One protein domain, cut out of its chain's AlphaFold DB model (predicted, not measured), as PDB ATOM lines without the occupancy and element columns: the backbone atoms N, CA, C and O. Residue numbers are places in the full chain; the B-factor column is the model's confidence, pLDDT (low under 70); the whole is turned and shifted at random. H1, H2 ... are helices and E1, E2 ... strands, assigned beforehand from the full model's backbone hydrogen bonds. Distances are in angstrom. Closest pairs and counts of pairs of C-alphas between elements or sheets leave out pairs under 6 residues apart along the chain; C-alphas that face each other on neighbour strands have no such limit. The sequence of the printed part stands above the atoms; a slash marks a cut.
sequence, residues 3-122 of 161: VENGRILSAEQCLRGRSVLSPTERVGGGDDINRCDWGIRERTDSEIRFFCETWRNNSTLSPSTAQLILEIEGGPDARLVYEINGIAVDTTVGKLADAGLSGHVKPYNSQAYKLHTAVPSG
ATOM      1  N   VAL A   3     -11.370  16.295 -23.349       97.94
ATOM      2  CA  VAL A   3     -12.463  16.288 -22.370       97.94
ATOM      3  C   VAL A   3     -12.150  15.253 -21.295       97.94
ATOM      4  O   VAL A   3     -11.815  14.113 -21.610       97.94
ATOM      5  N   GLU A   4     -12.269  15.649 -20.032       98.12
ATOM      6  CA  GLU A   4     -12.209  14.762 -18.866       98.12
ATOM      7  C   GLU A   4     -13.564  14.813 -18.138       98.12
ATOM      8  O   GLU A   4     -14.193  15.871 -18.084       98.12
ATOM      9  N   ASN A   5     -14.019  13.685 -17.576       97.25
ATOM     10  CA  ASN A   5     -15.347  13.544 -16.946       97.25
ATOM     11  C   ASN A   5     -16.519  13.905 -17.882       97.25
ATOM     12  O   ASN A   5     -17.527  14.474 -17.468       97.25
ATOM     13  N   GLY A   6     -16.372  13.570 -19.161       96.69
ATOM     14  CA  GLY A   6     -17.371  13.775 -20.200       96.69
ATOM     15  C   GLY A   6     -16.920  13.144 -21.512       96.69
ATOM     16  O   GLY A   6     -15.841  12.548 -21.577       96.69
ATOM     17  N   ARG A   7     -17.732  13.289 -22.558       97.81
ATOM     18  CA  ARG A   7     -17.418  12.805 -23.907       97.81
ATOM     19  C   ARG A   7     -17.896  13.755 -24.997       97.81
ATOM     20  O   ARG A   7     -18.899  14.442 -24.846       97.81
ATOM     21  N   ILE A   8     -17.182  13.771 -26.111       97.81
ATOM     22  CA  ILE A   8     -17.528  14.484 -27.338       97.81
ATOM     23  C   ILE A   8     -18.552  13.634 -28.095       97.81
ATOM     24  O   ILE A   8     -18.239  12.526 -28.521       97.81
ATOM     25  N   LEU A   9     -19.764  14.157 -28.273       96.50
ATOM     26  CA  LEU A   9     -20.837  13.496 -29.022       96.50
ATOM     27  C   LEU A   9     -20.762  13.827 -30.512       96.50
ATOM     28  O   LEU A   9     -20.861  12.950 -31.371       96.50
ATOM     29  N   SER A  10     -20.567  15.105 -30.825       95.06
ATOM     30  CA  SER A  10     -20.553  15.594 -32.197       95.06
ATOM     31  C   SER A  10     -19.617  16.793 -32.353       95.06
ATOM     32  O   SER A  10     -19.206  17.442 -31.386       95.06
ATOM     33  N   ALA A  11     -19.210  17.035 -33.597       93.69
ATOM     34  CA  ALA A  11     -18.366  18.155 -33.971       93.69
ATOM     35  C   ALA A  11     -18.829  18.673 -35.332       93.69
ATOM     36  O   ALA A  11     -18.682  17.974 -36.337       93.69
ATOM     37  N   GLU A  12     -19.401  19.872 -35.349       89.75
ATOM     38  CA  GLU A  12     -19.923  20.518 -36.547       89.75
ATOM     39  C   GLU A  12     -18.985  21.636 -37.000       89.75
ATOM     40  O   GLU A  12     -18.602  22.522 -36.234       89.75
ATOM     41  N   GLN A  13     -18.615  21.593 -38.277       83.88
ATOM     42  CA  GLN A  13     -17.890  22.670 -38.930       83.88
ATOM     43  C   GLN A  13     -18.857  23.778 -39.343       83.88
ATOM     44  O   GLN A  13     -19.768  23.535 -40.129       83.88
ATOM     45  N   CYS A  14     -18.586  25.012 -38.924       78.00
ATOM     46  CA  CYS A  14     -19.446  26.160 -39.245       78.00
ATOM     47  C   CYS A  14     -18.801  27.159 -40.217       78.00
ATOM     48  O   CYS A  14     -19.298  28.271 -40.412       78.00
ATOM     49  N   LEU A  15     -17.685  26.783 -40.844       69.56
ATOM     50  CA  LEU A  15     -17.046  27.615 -41.856       69.56
ATOM     51  C   LEU A  15     -17.884  27.636 -43.135       69.56
ATOM     52  O   LEU A  15     -18.144  26.599 -43.740       69.56
ATOM     53  N   ARG A  16     -18.264  28.835 -43.583       58.12
ATOM     54  CA  ARG A  16     -18.817  29.023 -44.928       58.12
ATOM     55  C   ARG A  16     -17.688  29.253 -45.925       58.12
ATOM     56  O   ARG A  16     -16.787  30.049 -45.672       58.12
ATOM     57  N   GLY A  17     -17.785  28.597 -47.080       53.19
ATOM     58  CA  GLY A  17     -17.006  28.963 -48.262       53.19
ATOM     59  C   GLY A  17     -17.415  30.334 -48.820       53.19
ATOM     60  O   GLY A  17     -18.286  31.015 -48.277       53.19
ATOM     61  N   ARG A  18     -16.785  30.736 -49.931       51.88
ATOM     62  CA  ARG A  18     -16.969  32.041 -50.596       51.88
ATOM     63  C   ARG A  18     -18.445  32.459 -50.680       51.88
ATOM     64  O   ARG A  18     -19.225  31.831 -51.388       51.88
ATOM     65  N   SER A  19     -18.804  33.584 -50.059       48.69
ATOM     66  CA  SER A  19     -20.008  34.326 -50.444       48.69
ATOM     67  C   SER A  19     -19.619  35.251 -51.598       48.69
ATOM     68  O   SER A  19     -18.884  36.214 -51.402       48.69
ATOM     69  N   VAL A  20     -20.002  34.922 -52.835       48.25
ATOM     70  CA  VAL A  20     -19.778  35.816 -53.982       48.25
ATOM     71  C   VAL A  20     -20.838  36.911 -53.921       48.25
ATOM     72  O   VAL A  20     -21.944  36.732 -54.425       48.25
ATOM     73  N   LEU A  21     -20.528  38.036 -53.275       51.50
ATOM     74  CA  LEU A  21     -21.377  39.221 -53.354       51.50
ATOM     75  C   LEU A  21     -20.927  40.079 -54.547       51.50
ATOM     76  O   LEU A  21     -19.871  40.703 -54.519       51.50
ATOM     77  N   SER A  22     -21.776  40.091 -55.576       44.16
ATOM     78  CA  SER A  22     -21.771  40.921 -56.791       44.16
ATOM     79  C   SER A  22     -20.848  40.544 -57.971       44.16
ATOM     80  O   SER A  22     -19.660  40.293 -57.779       44.16
ATOM     81  N   PRO A  23     -21.353  40.606 -59.229       41.97
ATOM     82  CA  PRO A  23     -20.592  40.344 -60.462       41.97
ATOM     83  C   PRO A  23     -19.677  41.509 -60.897       41.97
ATOM     84  O   PRO A  23     -19.379  41.652 -62.079       41.97
ATOM     85  N   THR A  24     -19.285  42.412 -59.996       48.56
ATOM     86  CA  THR A  24     -18.598  43.651 -60.394       48.56
ATOM     87  C   THR A  24     -17.081  43.468 -60.355       48.56
ATOM     88  O   THR A  24     -16.456  43.437 -59.296       48.56
ATOM     89  N   GLU A  25     -16.499  43.339 -61.544       50.38
ATOM     90  CA  GLU A  25     -15.081  43.132 -61.861       50.38
ATOM     91  C   GLU A  25     -14.148  44.252 -61.358       50.38
ATOM     92  O   GLU A  25     -13.626  45.038 -62.149       50.38
ATOM     93  N   ARG A  26     -13.892  44.368 -60.048       48.75
ATOM     94  CA  ARG A  26     -12.868  45.325 -59.572       48.75
ATOM     95  C   ARG A  26     -11.806  44.820 -58.616       48.75
ATOM     96  O   ARG A  26     -10.850  45.549 -58.378       48.75
ATOM     97  N   VAL A  27     -11.865  43.570 -58.174       48.03
ATOM     98  CA  VAL A  27     -10.703  42.900 -57.581       48.03
ATOM     99  C   VAL A  27     -10.747  41.448 -58.027       48.03
ATOM    100  O   VAL A  27     -11.652  40.711 -57.641       48.03
ATOM    101  N   GLY A  28      -9.793  41.042 -58.863       46.69
ATOM    102  CA  GLY A  28      -9.560  39.635 -59.171       46.69
ATOM    103  C   GLY A  28      -9.071  38.921 -57.916       46.69
ATOM    104  O   GLY A  28      -7.874  38.739 -57.728       46.69
ATOM    105  N   GLY A  29      -9.988  38.564 -57.017       50.28
ATOM    106  CA  GLY A  29      -9.717  37.567 -55.997       50.28
ATOM    107  C   GLY A  29      -9.585  36.240 -56.723       50.28
ATOM    108  O   GLY A  29     -10.595  35.719 -57.195       50.28
ATOM    109  N   GLY A  30      -8.352  35.750 -56.876       54.78
ATOM    110  CA  GLY A  30      -8.102  34.434 -57.459       54.78
ATOM    111  C   GLY A  30      -8.936  33.359 -56.761       54.78
ATOM    112  O   GLY A  30      -9.377  33.545 -55.621       54.78
ATOM    113  N   ASP A  31      -9.149  32.228 -57.430       56.88
ATOM    114  CA  ASP A  31      -9.996  31.127 -56.940       56.88
ATOM    115  C   ASP A  31      -9.594  30.595 -55.550       56.88
ATOM    116  O   ASP A  31     -10.387  29.940 -54.870       56.88
ATOM    117  N   ASP A  32      -8.390  30.939 -55.091       57.78
ATOM    118  CA  ASP A  32      -7.812  30.530 -53.817       57.78
ATOM    119  C   ASP A  32      -8.095  31.490 -52.647       57.78
ATOM    120  O   ASP A  32      -7.730  31.189 -51.515       57.78
ATOM    121  N   ILE A  33      -8.785  32.621 -52.858       55.41
ATOM    122  CA  ILE A  33      -9.005  33.649 -51.813       55.41
ATOM    123  C   ILE A  33      -9.751  33.132 -50.562       55.41
ATOM    124  O   ILE A  33      -9.694  33.762 -49.508       55.41
ATOM    125  N   ASN A  34     -10.422  31.979 -50.671       55.94
ATOM    126  CA  ASN A  34     -11.082  31.272 -49.567       55.94
ATOM    127  C   ASN A  34     -10.592  29.824 -49.385       55.94
ATOM    128  O   ASN A  34     -11.240  29.048 -48.685       55.94
ATOM    129  N   ARG A  35      -9.473  29.432 -50.006       60.88
ATOM    130  CA  ARG A  35      -8.838  28.130 -49.764       60.88
ATOM    131  C   ARG A  35      -7.908  28.226 -48.559       60.88
ATOM    132  O   ARG A  35      -6.697  28.112 -48.708       60.88
ATOM    133  N   CYS A  36      -8.464  28.473 -47.374       65.31
ATOM    134  CA  CYS A  36      -7.688  28.243 -46.161       65.31
ATOM    135  C   CYS A  36      -7.678  26.743 -45.859       65.31
ATOM    136  O   CYS A  36      -8.689  26.057 -46.049       65.31
ATOM    137  N   ASP A  37      -6.537  26.227 -45.414       76.69
ATOM    138  CA  ASP A  37      -6.495  24.859 -44.917       76.69
ATOM    139  C   ASP A  37      -7.218  24.788 -43.565       76.69
ATOM    140  O   ASP A  37      -6.870  25.465 -42.592       76.69
ATOM    141  N   TRP A  38      -8.258  23.966 -43.509       80.88
ATOM    142  CA  TRP A  38      -9.012  23.700 -42.298       80.88
ATOM    143  C   TRP A  38      -9.470  22.248 -42.285       80.88
ATOM    144  O   TRP A  38      -9.807  21.669 -43.317       80.88
ATOM    145  N   GLY A  39      -9.529  21.659 -41.096       83.12
ATOM    146  CA  GLY A  39     -10.091  20.326 -40.932       83.12
ATOM    147  C   GLY A  39     -10.074  19.865 -39.491       83.12
ATOM    148  O   GLY A  39      -9.122  20.147 -38.763       83.12
ATOM    149  N   ILE A  40     -11.069  19.067 -39.105       90.88
ATOM    150  CA  ILE A  40     -10.889  18.118 -38.003       90.88
ATOM    151  C   ILE A  40      -9.895  17.064 -38.501       90.88
ATOM    152  O   ILE A  40     -10.129  16.409 -39.513       90.88
ATOM    153  N   ARG A  41      -8.756  16.951 -37.823       93.19
ATOM    154  CA  ARG A  41      -7.680  16.010 -38.157       93.19
ATOM    155  C   ARG A  41      -7.885  14.676 -37.462       93.19
ATOM    156  O   ARG A  41      -7.717  13.633 -38.076       93.19
ATOM    157  N   GLU A  42      -8.273  14.727 -36.193       94.62
ATOM    158  CA  GLU A  42      -8.514  13.552 -35.362       94.62
ATOM    159  C   GLU A  42      -9.700  13.830 -34.440       94.62
ATOM    160  O   GLU A  42      -9.848  14.946 -33.928       94.62
ATOM    161  N   ARG A  43     -10.539  12.818 -34.219       95.50
ATOM    162  CA  ARG A  43     -11.636  12.868 -33.252       95.50
ATOM    163  C   ARG A  43     -11.827  11.504 -32.609       95.50
ATOM    164  O   ARG A  43     -11.963  10.502 -33.306       95.50
ATOM    165  N   THR A  44     -11.898  11.507 -31.293       96.88
ATOM    166  CA  THR A  44     -12.361  10.407 -30.454       96.88
ATOM    167  C   THR A  44     -13.449  10.937 -29.523       96.88
ATOM    168  O   THR A  44     -13.779  12.125 -29.547       96.88
ATOM    169  N   ASP A  45     -13.974  10.072 -28.664       96.94
ATOM    170  CA  ASP A  45     -14.953  10.461 -27.650       96.94
ATOM    171  C   ASP A  45     -14.350  11.384 -26.575       96.94
ATOM    172  O   ASP A  45     -15.090  12.032 -25.851       96.94
ATOM    173  N   SER A  46     -13.024  11.489 -26.449       97.12
ATOM    174  CA  SER A  46     -12.371  12.295 -25.401       97.12
ATOM    175  C   SER A  46     -11.403  13.347 -25.936       97.12
ATOM    176  O   SER A  46     -10.899  14.169 -25.172       97.12
ATOM    177  N   GLU A  47     -11.096  13.338 -27.230       97.69
ATOM    178  CA  GLU A  47     -10.136  14.251 -27.835       97.69
ATOM    179  C   GLU A  47     -10.587  14.678 -29.229       97.69
ATOM    180  O   GLU A  47     -11.072  13.883 -30.029       97.69
ATOM    181  N   ILE A  48     -10.373  15.950 -29.542       96.50
ATOM    182  CA  ILE A  48     -10.489  16.458 -30.903       96.50
ATOM    183  C   ILE A  48      -9.288  17.326 -31.246       96.50
ATOM    184  O   ILE A  48      -8.877  18.207 -30.477       96.50
ATOM    185  N   ARG A  49      -8.741  17.095 -32.434       95.62
ATOM    186  CA  ARG A  49      -7.696  17.913 -33.039       95.62
ATOM    187  C   ARG A  49      -8.229  18.483 -34.326       95.62
ATOM    188  O   ARG A  49      -8.709  17.753 -35.188       95.62
ATOM    189  N   PHE A  50      -8.127  19.789 -34.457       91.25
ATOM    190  CA  PHE A  50      -8.497  20.484 -35.671       91.25
ATOM    191  C   PHE A  50      -7.423  21.502 -36.009       91.25
ATOM    192  O   PHE A  50      -6.660  21.942 -35.149       91.25
ATOM    193  N   PHE A  51      -7.375  21.854 -37.281       88.44
ATOM    194  CA  PHE A  51      -6.516  22.892 -37.802       88.44
ATOM    195  C   PHE A  51      -7.386  23.951 -38.463       88.44
ATOM    196  O   PHE A  51      -8.377  23.617 -39.111       88.44
ATOM    197  N   CYS A  52      -7.011  25.212 -38.289       80.44
ATOM    198  CA  CYS A  52      -7.600  26.329 -39.002       80.44
ATOM    199  C   CYS A  52      -6.497  27.302 -39.386       80.44
ATOM    200  O   CYS A  52      -5.859  27.907 -38.524       80.44
ATOM    201  N   GLU A  53      -6.313  27.486 -40.683       78.94
ATOM    202  CA  GLU A  53      -5.570  28.610 -41.204       78.94
ATOM    203  C   GLU A  53      -6.466  29.855 -41.226       78.94
ATOM    204  O   GLU A  53      -7.569  29.851 -41.771       78.94
ATOM    205  N   THR A  54      -5.989  30.949 -40.640       72.25
ATOM    206  CA  THR A  54      -6.685  32.240 -40.667       72.25
ATOM    207  C   THR A  54      -5.816  33.283 -41.345       72.25
ATOM    208  O   THR A  54      -4.651  33.452 -40.980       72.25
ATOM    209  N   TRP A  55      -6.402  34.045 -42.261       65.81
ATOM    210  CA  TRP A  55      -5.741  35.155 -42.938       65.81
ATOM    211  C   TRP A  55      -6.175  36.487 -42.323       65.81
ATOM    212  O   TRP A  55      -7.286  36.614 -41.803       65.81
ATOM    213  N   ARG A  56      -5.312  37.511 -42.392       63.81
ATOM    214  CA  ARG A  56      -5.736  38.888 -42.097       63.81
ATOM    215  C   ARG A  56      -6.920  39.206 -43.005       63.81
ATOM    216  O   ARG A  56      -6.823  38.960 -44.203       63.81
ATOM    217  N   ASN A  57      -7.995  39.732 -42.417       58.84
ATOM    218  CA  ASN A  57      -9.289  39.932 -43.065       58.84
ATOM    219  C   ASN A  57      -9.150  40.444 -44.514       58.84
ATOM    220  O   ASN A  57      -8.856  41.621 -44.724       58.84
ATOM    221  N   ASN A  58      -9.296  39.546 -45.495       53.97
ATOM    222  CA  ASN A  58      -9.077  39.856 -46.911       53.97
ATOM    223  C   ASN A  58     -10.323  40.472 -47.567       53.97
ATOM    224  O   ASN A  58     -10.227  41.059 -48.643       53.97
ATOM    225  N   SER A  59     -11.485  40.337 -46.921       54.91
ATOM    226  CA  SER A  59     -12.779  40.815 -47.391       54.91
ATOM    227  C   SER A  59     -13.789  40.812 -46.242       54.91
ATOM    228  O   SER A  59     -13.705  40.000 -45.332       54.91
ATOM    229  N   THR A  60     -14.820  41.651 -46.298       53.47
ATOM    230  CA  THR A  60     -15.910  41.672 -45.299       53.47
ATOM    231  C   THR A  60     -16.807  40.422 -45.318       53.47
ATOM    232  O   THR A  60     -17.847  40.417 -44.665       53.47
ATOM    233  N   LEU A  61     -16.459  39.393 -46.098       50.75
ATOM    234  CA  LEU A  61     -17.311  38.244 -46.414       50.75
ATOM    235  C   LEU A  61     -16.893  36.957 -45.698       50.75
ATOM    236  O   LEU A  61     -17.597  35.956 -45.819       50.75
ATOM    237  N   SER A  62     -15.785  36.975 -44.953       50.66
ATOM    238  CA  SER A  62     -15.324  35.838 -44.152       50.66
ATOM    239  C   SER A  62     -16.034  35.834 -42.790       50.66
ATOM    240  O   SER A  62     -15.789  36.734 -41.979       50.66
ATOM    241  N   PRO A  63     -16.928  34.866 -42.504       51.50
ATOM    242  CA  PRO A  63     -17.654  34.841 -41.243       51.50
ATOM    243  C   PRO A  63     -16.712  34.516 -40.077       51.50
ATOM    244  O   PRO A  63     -15.902  33.596 -40.145       51.50
ATOM    245  N   SER A  64     -16.849  35.275 -38.989       56.19
ATOM    246  CA  SER A  64     -16.047  35.148 -37.760       56.19
ATOM    247  C   SER A  64     -16.889  34.715 -36.547       56.19
ATOM    248  O   SER A  64     -16.469  34.907 -35.408       56.19
ATOM    249  N   THR A  65     -18.097  34.188 -36.757       57.41
ATOM    250  CA  THR A  65     -19.063  33.933 -35.675       57.41
ATOM    251  C   THR A  65     -18.794  32.641 -34.908       57.41
ATOM    252  O   THR A  65     -18.799  32.676 -33.684       57.41
ATOM    253  N   ALA A  66     -18.534  31.526 -35.595       60.91
ATOM    254  CA  ALA A  66     -18.081  30.266 -35.004       60.91
ATOM    255  C   ALA A  66     -17.428  29.404 -36.094       60.91
ATOM    256  O   ALA A  66     -17.908  29.374 -37.223       60.91
ATOM    257  N   GLN A  67     -16.330  28.717 -35.774       79.44
ATOM    258  CA  GLN A  67     -15.627  27.856 -36.739       79.44
ATOM    259  C   GLN A  67     -15.894  26.365 -36.499       79.44
ATOM    260  O   GLN A  67     -15.908  25.577 -37.443       79.44
ATOM    261  N   LEU A  68     -16.119  25.994 -35.240       88.06
ATOM    262  CA  LEU A  68     -16.338  24.628 -34.786       88.06
ATOM    263  C   LEU A  68     -17.321  24.662 -33.614       88.06
ATOM    264  O   LEU A  68     -17.065  25.355 -32.627       88.06
ATOM    265  N   ILE A  69     -18.413  23.915 -33.725       92.31
ATOM    266  CA  ILE A  69     -19.340  23.639 -32.626       92.31
ATOM    267  C   ILE A  69     -19.060  22.222 -32.135       92.31
ATOM    268  O   ILE A  69     -18.919  21.299 -32.933       92.31
ATOM    269  N   LEU A  70     -18.948  22.063 -30.819       94.44
ATOM    270  CA  LEU A  70     -18.762  20.770 -30.172       94.44
ATOM    271  C   LEU A  70     -19.954  20.493 -29.276       94.44
ATOM    272  O   LEU A  70     -20.310  21.326 -28.445       94.44
ATOM    273  N   GLU A  71     -20.515  19.303 -29.416       95.69
ATOM    274  CA  GLU A  71     -21.493  18.782 -28.479       95.69
ATOM    275  C   GLU A  71     -20.780  17.859 -27.500       95.69
ATOM    276  O   GLU A  71     -20.078  16.926 -27.898       95.69
ATOM    277  N   ILE A  72     -20.919  18.159 -26.212       96.56
ATOM    278  CA  ILE A  72     -20.217  17.467 -25.137       96.56
ATOM    279  C   ILE A  72     -21.262  16.956 -24.156       96.56
ATOM    280  O   ILE A  72     -22.036  17.734 -23.604       96.56
ATOM    281  N   GLU A  73     -21.259  15.651 -23.917       96.94
ATOM    282  CA  GLU A  73     -21.956  15.071 -22.780       96.94
ATOM    283  C   GLU A  73     -21.076  15.208 -21.538       96.94
ATOM    284  O   GLU A  73     -19.934  14.747 -21.517       96.94
ATOM    285  N   GLY A  74     -21.607  15.838 -20.497       95.75
ATOM    286  CA  GLY A  74     -20.909  16.007 -19.232       95.75
ATOM    287  C   GLY A  74     -21.633  16.973 -18.303       95.75
ATOM    288  O   GLY A  74     -22.491  17.748 -18.729       95.75
ATOM    289  N   GLY A  75     -21.287  16.910 -17.019       96.06
ATOM    290  CA  GLY A  75     -21.762  17.857 -16.015       96.06
ATOM    291  C   GLY A  75     -20.979  19.179 -16.025       96.06
ATOM    292  O   GLY A  75     -20.023  19.343 -16.785       96.06
ATOM    293  N   PRO A  76     -21.336  20.140 -15.152       96.62
ATOM    294  CA  PRO A  76     -20.593  21.395 -14.985       96.62
ATOM    295  C   PRO A  76     -19.107  21.218 -14.612       96.62
ATOM    296  O   PRO A  76     -18.299  22.130 -14.813       96.62
ATOM    297  N   ASP A  77     -18.753  20.059 -14.063       97.62
ATOM    298  CA  ASP A  77     -17.412  19.632 -13.667       97.62
ATOM    299  C   ASP A  77     -16.608  18.970 -14.798       97.62
ATOM    300  O   ASP A  77     -15.399  18.785 -14.640       97.62
ATOM    301  N   ALA A  78     -17.228  18.671 -15.947       98.12
ATOM    302  CA  ALA A  78     -16.523  18.164 -17.119       98.12
ATOM    303  C   ALA A  78     -15.449  19.172 -17.551       98.12
ATOM    304  O   ALA A  78     -15.735  20.342 -17.839       98.12
ATOM    305  N   ARG A  79     -14.194  18.724 -17.547       98.12
ATOM    306  CA  ARG A  79     -13.020  19.576 -17.738       98.12
ATOM    307  C   ARG A  79     -12.597  19.571 -19.195       98.12
ATOM    308  O   ARG A  79     -12.560  18.532 -19.848       98.12
ATOM    309  N   LEU A  80     -12.265  20.754 -19.691       97.75
ATOM    310  CA  LEU A  80     -11.914  21.018 -21.075       97.75
ATOM    311  C   LEU A  80     -10.501  21.590 -21.119       97.75
ATOM    312  O   LEU A  80     -10.255  22.716 -20.680       97.75
ATOM    313  N   VAL A  81      -9.579  20.803 -21.668       97.50
ATOM    314  CA  VAL A  81      -8.168  21.173 -21.792       97.50
ATOM    315  C   VAL A  81      -7.855  21.441 -23.257       97.50
ATOM    316  O   VAL A  81      -7.869  20.533 -24.096       97.50
ATOM    317  N   TYR A  82      -7.559  22.694 -23.586       95.44
ATOM    318  CA  TYR A  82      -7.163  23.106 -24.926       95.44
ATOM    319  C   TYR A  82      -5.663  23.359 -24.986       95.44
ATOM    320  O   TYR A  82      -5.067  23.913 -24.067       95.44
ATOM    321  N   GLU A  83      -5.083  23.003 -26.124       95.50
ATOM    322  CA  GLU A  83      -3.785  23.488 -26.559       95.50
ATOM    323  C   GLU A  83      -4.022  24.239 -27.870       95.50
ATOM    324  O   GLU A  83      -4.484  23.653 -28.850       95.50
ATOM    325  N   ILE A  84      -3.794  25.549 -27.862       92.75
ATOM    326  CA  ILE A  84      -4.070  26.439 -28.990       92.75
ATOM    327  C   ILE A  84      -2.758  27.112 -29.371       92.75
ATOM    328  O   ILE A  84      -2.342  28.066 -28.720       92.75
ATOM    329  N   ASN A  85      -2.091  26.613 -30.416       90.81
ATOM    330  CA  ASN A  85      -0.811  27.154 -30.895       90.81
ATOM    331  C   ASN A  85       0.230  27.339 -29.766       90.81
ATOM    332  O   ASN A  85       0.873  28.383 -29.670       90.81
ATOM    333  N   GLY A  86       0.360  26.338 -28.885       91.12
ATOM    334  CA  GLY A  86       1.259  26.361 -27.724       91.12
ATOM    335  C   GLY A  86       0.691  27.022 -26.460       91.12
ATOM    336  O   GLY A  86       1.361  27.029 -25.429       91.12
ATOM    337  N   ILE A  87      -0.535  27.554 -26.496       93.00
ATOM    338  CA  ILE A  87      -1.220  28.088 -25.313       93.00
ATOM    339  C   ILE A  87      -2.077  27.003 -24.677       93.00
ATOM    340  O   ILE A  87      -3.025  26.515 -25.293       93.00
ATOM    341  N   ALA A  88      -1.777  26.681 -23.422       94.81
ATOM    342  CA  ALA A  88      -2.627  25.837 -22.597       94.81
ATOM    343  C   ALA A  88      -3.800  26.648 -22.033       94.81
ATOM    344  O   ALA A  88      -3.608  27.702 -21.424       94.81
ATOM    345  N   VAL A  89      -5.015  26.136 -22.212       96.31
ATOM    346  CA  VAL A  89      -6.237  26.685 -21.616       96.31
ATOM    347  C   VAL A  89      -6.944  25.564 -20.876       96.31
ATOM    348  O   VAL A  89      -7.183  24.500 -21.444       96.31
ATOM    349  N   ASP A  90      -7.288  25.814 -19.620       97.19
ATOM    350  CA  ASP A  90      -7.927  24.848 -18.735       97.19
ATOM    351  C   ASP A  90      -9.198  25.460 -18.145       97.19
ATOM    352  O   ASP A  90      -9.163  26.502 -17.482       97.19
ATOM    353  N   THR A  91     -10.340  24.848 -18.441       97.56
ATOM    354  CA  THR A  91     -11.656  25.317 -18.003       97.56
ATOM    355  C   THR A  91     -12.602  24.137 -17.782       97.56
ATOM    356  O   THR A  91     -12.236  22.986 -17.998       97.56
ATOM    357  N   THR A  92     -13.829  24.407 -17.350       98.00
ATOM    358  CA  THR A  92     -14.894  23.401 -17.269       98.00
ATOM    359  C   THR A  92     -16.106  23.838 -18.078       98.00
ATOM    360  O   THR A  92     -16.252  25.023 -18.402       98.00
ATOM    361  N   VAL A  93     -16.998  22.894 -18.379       97.19
ATOM    362  CA  VAL A  93     -18.302  23.192 -18.989       97.19
ATOM    363  C   VAL A  93     -19.072  24.210 -18.144       97.19
ATOM    364  O   VAL A  93     -19.607  25.160 -18.705       97.19
ATOM    365  N   GLY A  94     -19.064  24.084 -16.811       97.31
ATOM    366  CA  GLY A  94     -19.723  25.036 -15.910       97.31
ATOM    367  C   GLY A  94     -19.177  26.458 -16.042       97.31
ATOM    368  O   GLY A  94     -19.942  27.395 -16.246       97.31
ATOM    369  N   LYS A  95     -17.847  26.620 -16.047       97.69
ATOM    370  CA  LYS A  95     -17.219  27.938 -16.243       97.69
ATOM    371  C   LYS A  95     -17.563  28.544 -17.601       97.69
ATOM    372  O   LYS A  95     -17.833  29.738 -17.676       97.69
ATOM    373  N   LEU A  96     -17.552  27.737 -18.667       96.88
ATOM    374  CA  LEU A  96     -17.946  28.208 -19.996       96.88
ATOM    375  C   LEU A  96     -19.442  28.517 -20.083       96.88
ATOM    376  O   LEU A  96     -19.815  29.414 -20.831       96.88
ATOM    377  N   ALA A  97     -20.299  27.803 -19.356       95.75
ATOM    378  CA  ALA A  97     -21.727  28.104 -19.298       95.75
ATOM    379  C   ALA A  97     -21.991  29.461 -18.627       95.75
ATOM    380  O   ALA A  97     -22.851  30.206 -19.096       95.75
ATOM    381  N   ASP A  98     -21.214  29.806 -17.596       96.75
ATOM    382  CA  ASP A  98     -21.289  31.109 -16.930       96.75
ATOM    383  C   ASP A  98     -20.718  32.234 -17.808       96.75
ATOM    384  O   ASP A  98     -21.323  33.302 -17.936       96.75
ATOM    385  N   ALA A  99     -19.552  32.012 -18.428       96.19
ATOM    386  CA  ALA A  99     -18.912  32.984 -19.308       96.19
ATOM    387  C   ALA A  99     -17.956  32.335 -20.323       96.19
ATOM    388  O   ALA A  99     -17.058  31.565 -19.986       96.19
ATOM    389  N   GLY A 100     -18.075  32.737 -21.591       94.00
ATOM    390  CA  GLY A 100     -17.105  32.372 -22.624       94.00
ATOM    391  C   GLY A 100     -15.754  33.064 -22.405       94.00
ATOM    392  O   GLY A 100     -15.691  34.174 -21.878       94.00
ATOM    393  N   LEU A 101     -14.668  32.472 -22.900       94.44
ATOM    394  CA  LEU A 101     -13.301  32.960 -22.679       94.44
ATOM    395  C   LEU A 101     -12.593  33.304 -23.990       94.44
ATOM    396  O   LEU A 101     -12.887  32.731 -25.033       94.44
ATOM    397  N   SER A 102     -11.662  34.249 -23.957       92.94
ATOM    398  CA  SER A 102     -10.832  34.605 -25.113       92.94
ATOM    399  C   SER A 102      -9.406  34.907 -24.693       92.94
ATOM    400  O   SER A 102      -9.170  35.333 -23.566       92.94
ATOM    401  N   GLY A 103      -8.475  34.754 -25.625       91.00
ATOM    402  CA  GLY A 103      -7.080  35.113 -25.418       91.00
ATOM    403  C   GLY A 103      -6.366  35.411 -26.728       91.00
ATOM    404  O   GLY A 103      -6.827  35.034 -27.804       91.00
ATOM    405  N   HIS A 104      -5.230  36.094 -26.629       89.94
ATOM    406  CA  HIS A 104      -4.330  36.316 -27.758       89.94
ATOM    407  C   HIS A 104      -3.353  35.152 -27.892       89.94
ATOM    408  O   HIS A 104      -2.871  34.630 -26.890       89.94
ATOM    409  N   VAL A 105      -3.028  34.775 -29.130       87.94
ATOM    410  CA  VAL A 105      -2.035  33.730 -29.422       87.94
ATOM    411  C   VAL A 105      -0.605  34.252 -29.263       87.94
ATOM    412  O   VAL A 105       0.293  33.524 -28.853       87.94
ATOM    413  N   LYS A 106      -0.378  35.533 -29.573       84.00
ATOM    414  CA  LYS A 106       0.920  36.203 -29.428       84.00
ATOM    415  C   LYS A 106       0.738  37.582 -28.788       84.00
ATOM    416  O   LYS A 106      -0.270  38.235 -29.072       84.00
ATOM    417  N   PRO A 107       1.708  38.068 -27.989       78.25
ATOM    418  CA  PRO A 107       1.696  39.441 -27.496       78.25
ATOM    419  C   PRO A 107       1.617  40.446 -28.654       78.25
ATOM    420  O   PRO A 107       2.339  40.310 -29.642       78.25
ATOM    421  N   TYR A 108       0.744  41.450 -28.525       76.31
ATOM    422  CA  TYR A 108       0.591  42.564 -29.477       76.31
ATOM    423  C   TYR A 108       0.237  42.157 -30.923       76.31
ATOM    424  O   TYR A 108       0.510  42.902 -31.863       76.31
ATOM    425  N   ASN A 109      -0.381  40.986 -31.118       75.56
ATOM    426  CA  ASN A 109      -0.815  40.497 -32.427       75.56
ATOM    427  C   ASN A 109      -2.343  40.319 -32.479       75.56
ATOM    428  O   ASN A 109      -2.990  40.073 -31.461       75.56
ATOM    429  N   SER A 110      -2.927  40.414 -33.677       76.44
ATOM    430  CA  SER A 110      -4.367  40.226 -33.897       76.44
ATOM    431  C   SER A 110      -4.809  38.763 -33.805       76.44
ATOM    432  O   SER A 110      -6.003  38.496 -33.710       76.44
ATOM    433  N   GLN A 111      -3.866  37.817 -33.825       82.19
ATOM    434  CA  GLN A 111      -4.152  36.395 -33.652       82.19
ATOM    435  C   GLN A 111      -4.723  36.138 -32.253       82.19
ATOM    436  O   GLN A 111      -4.047  36.353 -31.246       82.19
ATOM    437  N   ALA A 112      -5.962  35.661 -32.199       87.06
ATOM    438  CA  ALA A 112      -6.699  35.411 -30.969       87.06
ATOM    439  C   ALA A 112      -7.625  34.204 -31.131       87.06
ATOM    440  O   ALA A 112      -7.921  33.778 -32.246       87.06
ATOM    441  N   TYR A 113      -8.091  33.669 -30.008       89.44
ATOM    442  CA  TYR A 113      -9.104  32.624 -29.957       89.44
ATOM    443  C   TYR A 113     -10.276  33.061 -29.075       89.44
ATOM    444  O   TYR A 113     -10.110  33.833 -28.124       89.44
ATOM    445  N   LYS A 114     -11.464  32.534 -29.381       91.38
ATOM    446  CA  LYS A 114     -12.675  32.693 -28.576       91.38
ATOM    447  C   LYS A 114     -13.303  31.323 -28.357       91.38
ATOM    448  O   LYS A 114     -13.599  30.615 -29.312       91.38
ATOM    449  N   LEU A 115     -13.522  30.983 -27.094       93.81
ATOM    450  CA  LEU A 115     -14.444  29.936 -26.684       93.81
ATOM    451  C   LEU A 115     -15.760  30.617 -26.306       93.81
ATOM    452  O   LEU A 115     -15.793  31.513 -25.456       93.81
ATOM    453  N   HIS A 116     -16.833  30.240 -26.992       94.00
ATOM    454  CA  HIS A 116     -18.165  30.763 -26.717       94.00
ATOM    455  C   HIS A 116     -18.729  30.157 -25.433       94.00
ATOM    456  O   HIS A 116     -18.206  29.169 -24.913       94.00
ATOM    457  N   THR A 117     -19.778  30.784 -24.905       95.38
ATOM    458  CA  THR A 117     -20.492  30.247 -23.752       95.38
ATOM    459  C   THR A 117     -21.049  28.867 -24.073       95.38
ATOM    460  O   THR A 117     -21.659  28.691 -25.130       95.38
ATOM    461  N   ALA A 118     -20.874  27.910 -23.165       95.50
ATOM    462  CA  ALA A 118     -21.513  26.609 -23.304       95.50
ATOM    463  C   ALA A 118     -23.031  26.768 -23.141       95.50
ATOM    464  O   ALA A 118     -23.503  27.480 -22.252       95.50
ATOM    465  N   VAL A 119     -23.801  26.108 -24.003       94.00
ATOM    466  CA  VAL A 119     -25.264  26.140 -23.952       94.00
ATOM    467  C   VAL A 119     -25.745  24.757 -23.517       94.00
ATOM    468  O   VAL A 119     -25.512  23.795 -24.243       94.00
ATOM    469  N   PRO A 120     -26.390  24.618 -22.344       93.56
ATOM    470  CA  PRO A 120     -26.975  23.345 -21.934       93.56
ATOM    471  C   PRO A 120     -28.048  22.886 -22.924       93.56
ATOM    472  O   PRO A 120     -28.859  23.705 -23.364       93.56
ATOM    473  N   SER A 121     -28.103  21.582 -23.209       91.56
ATOM    474  CA  SER A 121     -29.079  20.999 -24.144       91.56
ATOM    475  C   SER A 121     -30.520  21.350 -23.790       91.56
ATOM    476  O   SER A 121     -31.282  21.731 -24.669       91.56
ATOM    477  N   GLY A 122     -30.869  21.378 -22.502       87.88
ATOM    478  CA  GLY A 122     -32.202  21.776 -22.033       87.88
ATOM    479  C   GLY A 122     -32.624  23.216 -22.368       87.88
ATOM    480  O   GLY A 122     -33.752  23.588 -22.069       87.88
TER     481      GLY A 122
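Overview. This is residues 3 to 122 of the 161 residues of an uncharacterized protein of Firmicutes bacterium ADurb.Bin467 (UniProt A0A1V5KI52). A twisted sheet of E1, E4 and E5 and the hairpin E2 and E3 form a small, splayed sandwich, two sheets only partly face to face, with a second hairpin, E6 and E7, near E5 and the short helix H1 standing up over E4. A long loop runs out from this body between E1 and E2; its residues 22 to 28 stick out and make much of the length. The printed part has 120 residues, with named elements in the order E1 E2 E3 E4 E5 H1 E6 E7; the sheets, E1 - E4 - E5, E2 - E3 and E6 - E7, are antiparallel. The class is mostly strand, though the named elements hold 59 residues, under half. The whole is only just loose, close to compact, with a radius of gyration of the C-alphas of 16.8 A, and elongated, spanning 53 by 32 by 26 A.

Along the chain. Find C-alpha 3 at (-12.463, 16.288, -22.370); from there E1 runs to residue 13, 18.6 A, and bends by 131 degrees at residue 6. E2 is residues 38 to 43, 14.4 A, and E3 residues 48 to 52, 13.1 A. At C-alpha 68, (-16.338, 24.628, -34.786), begins E4, which runs to residue 84; it bends by 149 degrees at residue 71, and its ends are 13.7 A apart. E5 takes residues 87 to 92, 16.5 A, H1 residues 93 to 98, 8.7 A, and E6 residues 101 to 104, 10.8 A. E7, residues 112 to 115, 10.4 A, ends at C-alpha 115, (-14.444, 29.936, -26.684).

Arrangement. Begin with inner strand E4: N 9 and O 71 are 2.8 A apart toward E1, and N 82 and O 89 2.8 A toward E5, its hairpin partner. The sheet E2 E3, a hairpin with N 41 and O 49 at 2.8 A, faces this sheet with best planes 42 degrees apart. H1 is on the sheet E1 E4 E5, over E4, at a height of 8.1 A, and stands up from it; the C-alphas of Pro 76 and Gly 94, their closest, are 3.9 A apart. In H1 every O i to N i+4 pair is within hydrogen-bond range. E5 and E6 are near each other; E6 and E7 form a hairpin, with N 115 and O 101 at 2.8 A.

Size, cuts and confidence. The C-alphas farthest apart, of Asn 5 and Glu 25, are 53.8 A apart. The printed part has no cut. Its long links are E1 to E2 and E3 to E4. Mean pLDDT of the printed part is 81.3; residues 15 to 36 and 55 to 66 are under 70.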